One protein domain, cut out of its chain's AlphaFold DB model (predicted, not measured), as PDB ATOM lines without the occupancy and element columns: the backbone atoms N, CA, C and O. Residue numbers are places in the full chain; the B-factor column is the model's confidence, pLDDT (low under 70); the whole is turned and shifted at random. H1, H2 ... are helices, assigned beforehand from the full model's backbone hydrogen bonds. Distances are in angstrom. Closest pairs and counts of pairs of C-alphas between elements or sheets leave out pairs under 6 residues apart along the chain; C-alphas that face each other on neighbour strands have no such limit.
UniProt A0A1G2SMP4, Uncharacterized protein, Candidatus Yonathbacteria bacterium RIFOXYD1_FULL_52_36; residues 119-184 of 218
ATOM      1  N   ARG A 119     -37.309 -15.006 -47.409       51.88
ATOM      2  CA  ARG A 119     -36.005 -14.469 -46.991       51.88
ATOM      3  C   ARG A 119     -36.227 -13.432 -45.891       51.88
ATOM      4  O   ARG A 119     -36.460 -12.270 -46.196       51.88
ATOM      5  N   THR A 120     -36.118 -13.841 -44.635       58.44
ATOM      6  CA  THR A 120     -36.055 -12.901 -43.507       58.44
ATOM      7  C   THR A 120     -34.630 -12.357 -43.394       58.44
ATOM      8  O   THR A 120     -33.675 -13.136 -43.356       58.44
ATOM      9  N   SER A 121     -34.450 -11.032 -43.391       67.31
ATOM     10  CA  SER A 121     -33.124 -10.427 -43.206       67.31
ATOM     11  C   SER A 121     -32.709 -10.468 -41.727       67.31
ATOM     12  O   SER A 121     -33.552 -10.599 -40.836       67.31
ATOM     13  N   ARG A 122     -31.402 -10.346 -41.445       63.12
ATOM     14  CA  ARG A 122     -30.910 -10.190 -40.061       63.12
ATOM     15  C   ARG A 122     -31.521  -8.960 -39.385       63.12
ATOM     16  O   ARG A 122     -31.853  -9.032 -38.208       63.12
ATOM     17  N   ASP A 123     -31.727  -7.888 -40.143       71.12
ATOM     18  CA  ASP A 123     -32.327  -6.650 -39.641       71.12
ATOM     19  C   ASP A 123     -33.792  -6.861 -39.247       71.12
ATOM     20  O   ASP A 123     -34.219  -6.385 -38.200       71.12
ATOM     21  N   THR A 124     -34.547  -7.650 -40.018       72.62
ATOM     22  CA  THR A 124     -35.921  -8.031 -39.662       72.62
ATOM     23  C   THR A 124     -35.955  -8.860 -38.375       72.62
ATOM     24  O   THR A 124     -36.823  -8.646 -37.536       72.62
ATOM     25  N   LEU A 125     -34.997  -9.770 -38.166       67.56
ATOM     26  CA  LEU A 125     -34.906 -10.527 -36.909       67.56
ATOM     27  C   LEU A 125     -34.559  -9.626 -35.713       67.56
ATOM     28  O   LEU A 125     -35.154  -9.772 -34.648       67.56
ATOM     29  N   ALA A 126     -33.639  -8.673 -35.891       65.12
ATOM     30  CA  ALA A 126     -33.281  -7.706 -34.854       65.12
ATOM     31  C   ALA A 126     -34.447  -6.761 -34.509       65.12
ATOM     32  O   ALA A 126     -34.603  -6.371 -33.354       65.12
ATOM     33  N   GLN A 127     -35.290  -6.418 -35.486       71.81
ATOM     34  CA  GLN A 127     -36.516  -5.649 -35.251       71.81
ATOM     35  C   GLN A 127     -37.513  -6.428 -34.390       71.81
ATOM     36  O   GLN A 127     -38.026  -5.867 -33.430       71.81
ATOM     37  N   VAL A 128     -37.715  -7.721 -34.662       72.38
ATOM     38  CA  VAL A 128     -38.602  -8.579 -33.854       72.38
ATOM     39  C   VAL A 128     -38.090  -8.731 -32.417       72.38
ATOM     40  O   VAL A 128     -38.882  -8.742 -31.484       72.38
ATOM     41  N   GLN A 129     -36.774  -8.810 -32.207       67.25
ATOM     42  CA  GLN A 129     -36.198  -8.914 -30.856       67.25
ATOM     43  C   GLN A 129     -36.395  -7.657 -30.003       67.25
ATOM     44  O   GLN A 129     -36.464  -7.759 -28.782       67.25
ATOM     45  N   ASN A 130     -36.476  -6.489 -30.639       74.31
ATOM     46  CA  ASN A 130     -36.724  -5.214 -29.966       74.31
ATOM     47  C   ASN A 130     -38.205  -4.809 -30.009       74.31
ATOM     48  O   ASN A 130     -38.548  -3.692 -29.621       74.31
ATOM     49  N   ASP A 131     -39.077  -5.689 -30.504       77.75
ATOM     50  CA  ASP A 131     -40.507  -5.442 -30.570       77.75
ATOM     51  C   ASP A 131     -41.095  -5.477 -29.143       77.75
ATOM     52  O   ASP A 131     -40.955  -6.491 -28.447       77.75
ATOM     53  N   PRO A 132     -41.761  -4.401 -28.675       78.06
ATOM     54  CA  PRO A 132     -42.367  -4.353 -27.342       78.06
ATOM     55  C   PRO A 132     -43.339  -5.502 -27.075       78.06
ATOM     56  O   PRO A 132     -43.539  -5.916 -25.934       78.06
ATOM     57  N   VAL A 133     -43.955  -6.022 -28.129       75.69
ATOM     58  CA  VAL A 133     -44.931  -7.089 -28.033       75.69
ATOM     59  C   VAL A 133     -44.235  -8.458 -27.957       75.69
ATOM     60  O   VAL A 133     -44.699  -9.347 -27.245       75.69
ATOM     61  N   ALA A 134     -43.057  -8.621 -28.573       75.88
ATOM     62  CA  ALA A 134     -42.199  -9.786 -28.323       75.88
ATOM     63  C   ALA A 134     -41.664  -9.815 -26.876       75.88
ATOM     64  O   ALA A 134     -41.633 -10.881 -26.258       75.88
ATOM     65  N   ASP A 135     -41.303  -8.657 -26.307       79.00
ATOM     66  CA  ASP A 135     -40.925  -8.540 -24.888       79.00
ATOM     67  C   ASP A 135     -42.081  -8.940 -23.954       79.00
ATOM     68  O   ASP A 135     -41.888  -9.707 -23.010       79.00
ATOM     69  N   MET A 136     -43.305  -8.494 -24.252       80.12
ATOM     70  CA  MET A 136     -44.498  -8.879 -23.493       80.12
ATOM     71  C   MET A 136     -44.713 -10.399 -23.486       80.12
ATOM     72  O   MET A 136     -44.912 -10.981 -22.419       80.12
ATOM     73  N   ASN A 137     -44.608 -11.063 -24.640       77.50
ATOM     74  CA  ASN A 137     -44.740 -12.521 -24.711       77.50
ATOM     75  C   ASN A 137     -43.669 -13.247 -23.909       77.50
ATOM     76  O   ASN A 137     -43.976 -14.208 -23.206       77.50
ATOM     77  N   ASN A 138     -42.421 -12.778 -23.976       76.50
ATOM     78  CA  ASN A 138     -41.343 -13.358 -23.181       76.50
ATOM     79  C   ASN A 138     -41.666 -13.295 -21.686       76.50
ATOM     80  O   ASN A 138     -41.425 -14.269 -20.976       76.50
ATOM     81  N   ARG A 139     -42.273 -12.200 -21.214       79.44
ATOM     82  CA  ARG A 139     -42.708 -12.067 -19.816       79.44
ATOM     83  C   ARG A 139     -43.860 -13.011 -19.468       79.44
ATOM     84  O   ARG A 139     -43.795 -13.655 -18.428       79.44
ATOM     85  N   ILE A 140     -44.869 -13.149 -20.333       74.81
ATOM     86  CA  ILE A 140     -45.987 -14.100 -20.141       74.81
ATOM     87  C   ILE A 140     -45.454 -15.539 -20.027       74.81
ATOM     88  O   ILE A 140     -45.844 -16.293 -19.136       74.81
ATOM     89  N   ILE A 141     -44.503 -15.905 -20.891       74.44
ATOM     90  CA  ILE A 141     -43.848 -17.219 -20.872       74.44
ATOM     91  C   ILE A 141     -43.022 -17.403 -19.593       74.44
ATOM     92  O   ILE A 141     -43.141 -18.432 -18.931       74.44
ATOM     93  N   GLN A 142     -42.204 -16.415 -19.216       78.25
ATOM     94  CA  GLN A 142     -41.364 -16.471 -18.010       78.25
ATOM     95  C   GLN A 142     -42.182 -16.553 -16.716       78.25
ATOM     96  O   GLN A 142     -41.749 -17.201 -15.765       78.25
ATOM     97  N   ASN A 143     -43.372 -15.952 -16.693       82.38
ATOM     98  CA  ASN A 143     -44.303 -16.040 -15.571       82.38
ATOM     99  C   ASN A 143     -45.009 -17.405 -15.475       82.38
ATOM    100  O   ASN A 143     -45.641 -17.698 -14.461       82.38
ATOM    101  N   GLY A 144     -44.891 -18.263 -16.496       77.56
ATOM    102  CA  GLY A 144     -45.527 -19.581 -16.526       77.56
ATOM    103  C   GLY A 144     -47.042 -19.540 -16.759       77.56
ATOM    104  O   GLY A 144     -47.730 -20.529 -16.473       77.56
ATOM    105  N   ASP A 145     -47.548 -18.414 -17.275       75.88
ATOM    106  CA  ASP A 145     -48.960 -18.212 -17.631       75.88
ATOM    107  C   ASP A 145     -49.350 -19.026 -18.875       75.88
ATOM    108  O   ASP A 145     -50.511 -19.387 -19.054       75.88
ATOM    109  N   VAL A 146     -48.360 -19.379 -19.698       82.19
ATOM    110  CA  VAL A 146     -48.463 -20.355 -20.786       82.19
ATOM    111  C   VAL A 146     -47.554 -21.544 -20.484       82.19
ATOM    112  O   VAL A 146     -46.393 -21.383 -20.108       82.19
ATOM    113  N   ARG A 147     -48.089 -22.759 -20.609       75.12
ATOM    114  CA  ARG A 147     -47.441 -24.004 -20.159       75.12
ATOM    115  C   ARG A 147     -47.234 -25.007 -21.279       75.12
ATOM    116  O   ARG A 147     -46.462 -25.952 -21.121       75.12
ATOM    117  N   THR A 148     -47.912 -24.817 -22.404       76.44
ATOM    118  CA  THR A 148     -47.837 -25.715 -23.553       76.44
ATOM    119  C   THR A 148     -47.315 -24.994 -24.798       76.44
ATOM    120  O   THR A 148     -47.571 -23.803 -24.985       76.44
ATOM    121  N   PRO A 149     -46.615 -25.703 -25.706       75.81
ATOM    122  CA  PRO A 149     -46.224 -25.149 -27.004       75.81
ATOM    123  C   PRO A 149     -47.404 -24.579 -27.808       75.81
ATOM    124  O   PRO A 149     -47.237 -23.592 -28.521       75.81
ATOM    125  N   THR A 150     -48.593 -25.165 -27.650       80.56
ATOM    126  CA  THR A 150     -49.839 -24.719 -28.287       80.56
ATOM    127  C   THR A 150     -50.285 -23.351 -27.788       80.56
ATOM    128  O   THR A 150     -50.583 -22.485 -28.603       80.56
ATOM    129  N   GLU A 151     -50.262 -23.118 -26.474       78.75
ATOM    130  CA  GLU A 151     -50.589 -21.811 -25.881       78.75
ATOM    131  C   GLU A 151     -49.575 -20.734 -26.285       78.75
ATOM    132  O   GLU A 151     -49.963 -19.622 -26.629       78.75
ATOM    133  N   ILE A 152     -48.282 -21.076 -26.318       79.19
ATOM    134  CA  ILE A 152     -47.225 -20.160 -26.779       79.19
ATOM    135  C   ILE A 152     -47.443 -19.788 -28.251       79.19
ATOM    136  O   ILE A 152     -47.325 -18.624 -28.628       79.19
ATOM    137  N   THR A 153     -47.783 -20.768 -29.089       82.25
ATOM    138  CA  THR A 153     -48.050 -20.542 -30.514       82.25
ATOM    139  C   THR A 153     -49.303 -19.688 -30.710       82.25
ATOM    140  O   THR A 153     -49.270 -18.753 -31.505       82.25
ATOM    141  N   SER A 154     -50.373 -19.957 -29.955       84.94
ATOM    142  CA  SER A 154     -51.609 -19.162 -29.959       84.94
ATOM    143  C   SER A 154     -51.325 -17.704 -29.633       84.94
ATOM    144  O   SER A 154     -51.670 -16.830 -30.420       84.94
ATOM    145  N   LEU A 155     -50.590 -17.458 -28.545       83.88
ATOM    146  CA  LEU A 155     -50.206 -16.121 -28.103       83.88
ATOM    147  C   LEU A 155     -49.466 -15.336 -29.200       83.88
ATOM    148  O   LEU A 155     -49.774 -14.174 -29.461       83.88
ATOM    149  N   VAL A 156     -48.511 -15.980 -29.878       82.12
ATOM    150  CA  VAL A 156     -47.740 -15.356 -30.964       82.12
ATOM    151  C   VAL A 156     -48.608 -15.079 -32.197       82.12
ATOM    152  O   VAL A 156     -48.440 -14.039 -32.834       82.12
ATOM    153  N   LEU A 157     -49.532 -15.981 -32.550       84.06
ATOM    154  CA  LEU A 157     -50.414 -15.810 -33.709       84.06
ATOM    155  C   LEU A 157     -51.490 -14.742 -33.481       84.06
ATOM    156  O   LEU A 157     -51.717 -13.920 -34.371       84.06
ATOM    157  N   ASP A 158     -52.101 -14.713 -32.294       83.69
ATOM    158  CA  ASP A 158     -53.072 -13.685 -31.897       83.69
ATOM    159  C   ASP A 158     -52.465 -12.286 -32.017       83.69
ATOM    160  O   ASP A 158     -53.077 -11.356 -32.545       83.69
ATOM    161  N   GLN A 159     -51.209 -12.152 -31.602       76.38
ATOM    162  CA  GLN A 159     -50.475 -10.899 -31.648       76.38
ATOM    163  C   GLN A 159     -50.228 -10.372 -33.065       76.38
ATOM    164  O   GLN A 159     -50.284  -9.162 -33.287       76.38
ATOM    165  N   ILE A 160     -49.941 -11.249 -34.028       78.38
ATOM    166  CA  ILE A 160     -49.766 -10.843 -35.431       78.38
ATOM    167  C   ILE A 160     -51.108 -10.748 -36.174       78.38
ATOM    168  O   ILE A 160     -51.125 -10.595 -37.396       78.38
ATOM    169  N   GLY A 161     -52.229 -10.848 -35.450       78.69
ATOM    170  CA  GLY A 161     -53.577 -10.796 -36.005       78.69
ATOM    171  C   GLY A 161     -53.879 -11.964 -36.941       78.69
ATOM    172  O   GLY A 161     -54.698 -11.820 -37.849       78.69
ATOM    173  N   MET A 162     -53.196 -13.099 -36.765       82.75
ATOM    174  CA  MET A 162     -53.383 -14.273 -37.605       82.75
ATOM    175  C   MET A 162     -54.443 -15.188 -36.983       82.75
ATOM    176  O   MET A 162     -54.176 -15.824 -35.958       82.75
ATOM    177  N   PRO A 163     -55.638 -15.292 -37.595       85.94
ATOM    178  CA  PRO A 163     -56.649 -16.220 -37.122       85.94
ATOM    179  C   PRO A 163     -56.141 -17.649 -37.295       85.94
ATOM    180  O   PRO A 163     -55.509 -17.984 -38.300       85.94
ATOM    181  N   HIS A 164     -56.436 -18.499 -36.322       85.88
ATOM    182  CA  HIS A 164     -55.962 -19.873 -36.303       85.88
ATOM    183  C   HIS A 164     -56.996 -20.791 -35.655       85.88
ATOM    184  O   HIS A 164     -57.738 -20.388 -34.760       85.88
ATOM    185  N   GLY A 165     -57.061 -22.033 -36.130       87.88
ATOM    186  CA  GLY A 165     -57.832 -23.096 -35.506       87.88
ATOM    187  C   GLY A 165     -56.942 -24.019 -34.678       87.88
ATOM    188  O   GLY A 165     -55.711 -23.939 -34.682       87.88
ATOM    189  N   GLU A 166     -57.585 -24.940 -33.968       83.88
ATOM    190  CA  GLU A 166     -56.914 -25.918 -33.105       83.88
ATOM    191  C   GLU A 166     -55.904 -26.781 -33.884       83.88
ATOM    192  O   GLU A 166     -54.810 -27.082 -33.401       83.88
ATOM    193  N   ARG A 167     -56.236 -27.130 -35.135       81.38
ATOM    194  CA  ARG A 167     -55.372 -27.937 -36.004       81.38
ATOM    195  C   ARG A 167     -54.116 -27.176 -36.429       81.38
ATOM    196  O   ARG A 167     -53.030 -27.753 -36.414       81.38
ATOM    197  N   GLU A 168     -54.250 -25.912 -36.818       80.75
ATOM    198  CA  GLU A 168     -53.136 -25.060 -37.240       80.75
ATOM    199  C   GLU A 168     -52.158 -24.836 -36.082       80.75
ATOM    200  O   GLU A 168     -50.946 -24.975 -36.263       80.75
ATOM    201  N   LEU A 169     -52.684 -24.594 -34.877       83.50
ATOM    202  CA  LEU A 169     -51.880 -24.473 -33.662       83.50
ATOM    203  C   LEU A 169     -51.103 -25.746 -33.350       83.50
ATOM    204  O   LEU A 169     -49.904 -25.677 -33.071       83.50
ATOM    205  N   ALA A 170     -51.755 -26.908 -33.420       75.19
ATOM    206  CA  ALA A 170     -51.105 -28.186 -33.157       75.19
ATOM    207  C   ALA A 170     -49.960 -28.461 -34.150       75.19
ATOM    208  O   ALA A 170     -48.879 -28.888 -33.741       75.19
ATOM    209  N   LEU A 171     -50.167 -28.176 -35.440       73.06
ATOM    210  CA  LEU A 171     -49.154 -28.368 -36.482       73.06
ATOM    211  C   LEU A 171     -47.951 -27.434 -36.306       73.06
ATOM    212  O   LEU A 171     -46.808 -27.892 -36.355       73.06
ATOM    213  N   LEU A 172     -48.192 -26.144 -36.064       80.69
ATOM    214  CA  LEU A 172     -47.126 -25.164 -35.833       80.69
ATOM    215  C   LEU A 172     -46.338 -25.479 -34.557       80.69
ATOM    216  O   LEU A 172     -45.107 -25.470 -34.568       80.69
ATOM    217  N   SER A 173     -47.032 -25.858 -33.486       79.56
ATOM    218  CA  SER A 173     -46.409 -26.271 -32.225       79.56
ATOM    219  C   SER A 173     -45.526 -27.502 -32.400       79.56
ATOM    220  O   SER A 173     -44.397 -27.538 -31.907       79.56
ATOM    221  N   ALA A 174     -46.008 -28.509 -33.137       76.12
ATOM    222  CA  ALA A 174     -45.231 -29.702 -33.449       76.12
ATOM    223  C   ALA A 174     -43.968 -29.362 -34.257       76.12
ATOM    224  O   ALA A 174     -42.891 -29.877 -33.944       76.12
ATOM    225  N   ALA A 175     -44.071 -28.458 -35.238       71.31
ATOM    226  CA  ALA A 175     -42.928 -27.984 -36.016       71.31
ATOM    227  C   ALA A 175     -41.891 -27.255 -35.140       71.31
ATOM    228  O   ALA A 175     -40.699 -27.549 -35.238       71.31
ATOM    229  N   ILE A 176     -42.324 -26.375 -34.228       73.62
ATOM    230  CA  ILE A 176     -41.438 -25.667 -33.285       73.62
ATOM    231  C   ILE A 176     -40.716 -26.660 -32.363       73.62
ATOM    232  O   ILE A 176     -39.499 -26.585 -32.201       73.62
ATOM    233  N   VAL A 177     -41.433 -27.635 -31.795       72.81
ATOM    234  CA  VAL A 177     -40.828 -28.668 -30.937       72.81
ATOM    235  C   VAL A 177     -39.808 -29.506 -31.712       72.81
ATOM    236  O   VAL A 177     -38.733 -29.802 -31.190       72.81
ATOM    237  N   GLN A 178     -40.109 -29.881 -32.959       68.19
ATOM    238  CA  GLN A 178     -39.157 -30.586 -33.820       68.19
ATOM    239  C   GLN A 178     -37.925 -29.728 -34.123       68.19
ATOM    240  O   GLN A 178     -36.810 -30.237 -34.036       68.19
ATOM    241  N   MET A 179     -38.091 -28.430 -34.398       62.44
ATOM    242  CA  MET A 179     -36.967 -27.502 -34.564       62.44
ATOM    243  C   MET A 179     -36.082 -27.457 -33.319       62.44
ATOM    244  O   MET A 179     -34.869 -27.621 -33.431       62.44
ATOM    245  N   VAL A 180     -36.667 -27.304 -32.127       66.12
ATOM    246  CA  VAL A 180     -35.906 -27.313 -30.868       66.12
ATOM    247  C   VAL A 180     -35.169 -28.639 -30.682       66.12
ATOM    248  O   VAL A 180     -34.014 -28.628 -30.284       66.12
ATOM    249  N   LYS A 181     -35.769 -29.783 -31.025       66.56
ATOM    250  CA  LYS A 181     -35.081 -31.085 -30.956       66.56
ATOM    251  C   LYS A 181     -33.933 -31.212 -31.964       66.56
ATOM    252  O   LYS A 181     -32.901 -31.777 -31.623       66.56
ATOM    253  N   MET A 182     -34.096 -30.686 -33.179       52.59
ATOM    254  CA  MET A 182     -33.064 -30.725 -34.223       52.59
ATOM    255  C   MET A 182     -31.866 -29.823 -33.903       52.59
ATOM    256  O   MET A 182     -30.730 -30.201 -34.179       52.59
ATOM    257  N   PHE A 183     -32.104 -28.643 -33.323       54.19
ATOM    258  CA  PHE A 183     -31.059 -27.644 -33.052       54.19
ATOM    259  C   PHE A 183     -30.615 -27.582 -31.580       54.19
ATOM    260  O   PHE A 183     -29.627 -26.926 -31.263       54.19
ATOM    261  N   GLY A 184     -31.325 -28.261 -30.680       42.78
ATOM    262  CA  GLY A 184     -31.139 -28.214 -29.228       42.78
ATOM    263  C   GLY A 184     -30.142 -29.221 -28.655       42.78
ATOM    264  O   GLY A 184     -30.160 -29.439 -27.447       42.78
TER     265      GLY A 184
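This is residues 119 to 184 of the 218 residues of an uncharacterized protein of Candidatus Yonathbacteria bacterium RIFOXYD1_FULL_52_36 (UniProt A0A1G2SMP4). The model is an open U of four helices: the hairpin of H2 and H3 makes the base, H1 is one arm, and H4, which crosses the beginning of H3 steeply, makes the other arm with its last part. Residues 119 to 132 and 178 to 184 stick out at the two arms, with a gap between H1 and H4. The printed part has 66 residues, with four named helices in the order H1, H2, H3, H4 and no named strand; the class is all helix. It is only just compact, close to loose, with a radius of gyration of the C-alphas of 12.7 A and spans of 31 by 26 by 25 A.

H1, residues 122 to 129, and H2, residues 132 to 142, are close but not clearly touching; their closest C-alphas, of Val 128 and Ala 134, are 6.7 A apart. They run the same way at a steep tilt of 59 degrees. H2 and H3, residues 149 to 159, form a helical hairpin. They touch, with closest C-alphas Asn 137 and Leu 155 at 7.4 A, and run opposite ways at a shallow tilt of 22 degrees. H4, residues 166 to 183, touches H3 with residues 169 to 177 alone; the closest C-alphas, of Pro 149 and Ser 173, are 5.3 A apart. These two run opposite ways at a steep tilt of 67 degrees. H1 is apart from H3 and H4, and H2 is apart from H4. In H1, H2, H3 and H4 every O i to N i+4 pair is within hydrogen-bond range.

H1 begins at C-alpha 122, (-30.910, -10.190, -40.061), and is 10.7 A long. H2 is 15.3 A and H3 15.6 A long. H4, 25.9 A, ends at C-alpha 183, (-31.059, -27.644, -33.052).

The C-alphas farthest apart, of Arg 119 and Asn 143, are 32.5 A apart. The printed part has no cut and no long link. Mean pLDDT of the printed part is 74.8; residues 119 to 122, 125 to 126, 129 and 178 to 184 are under 70.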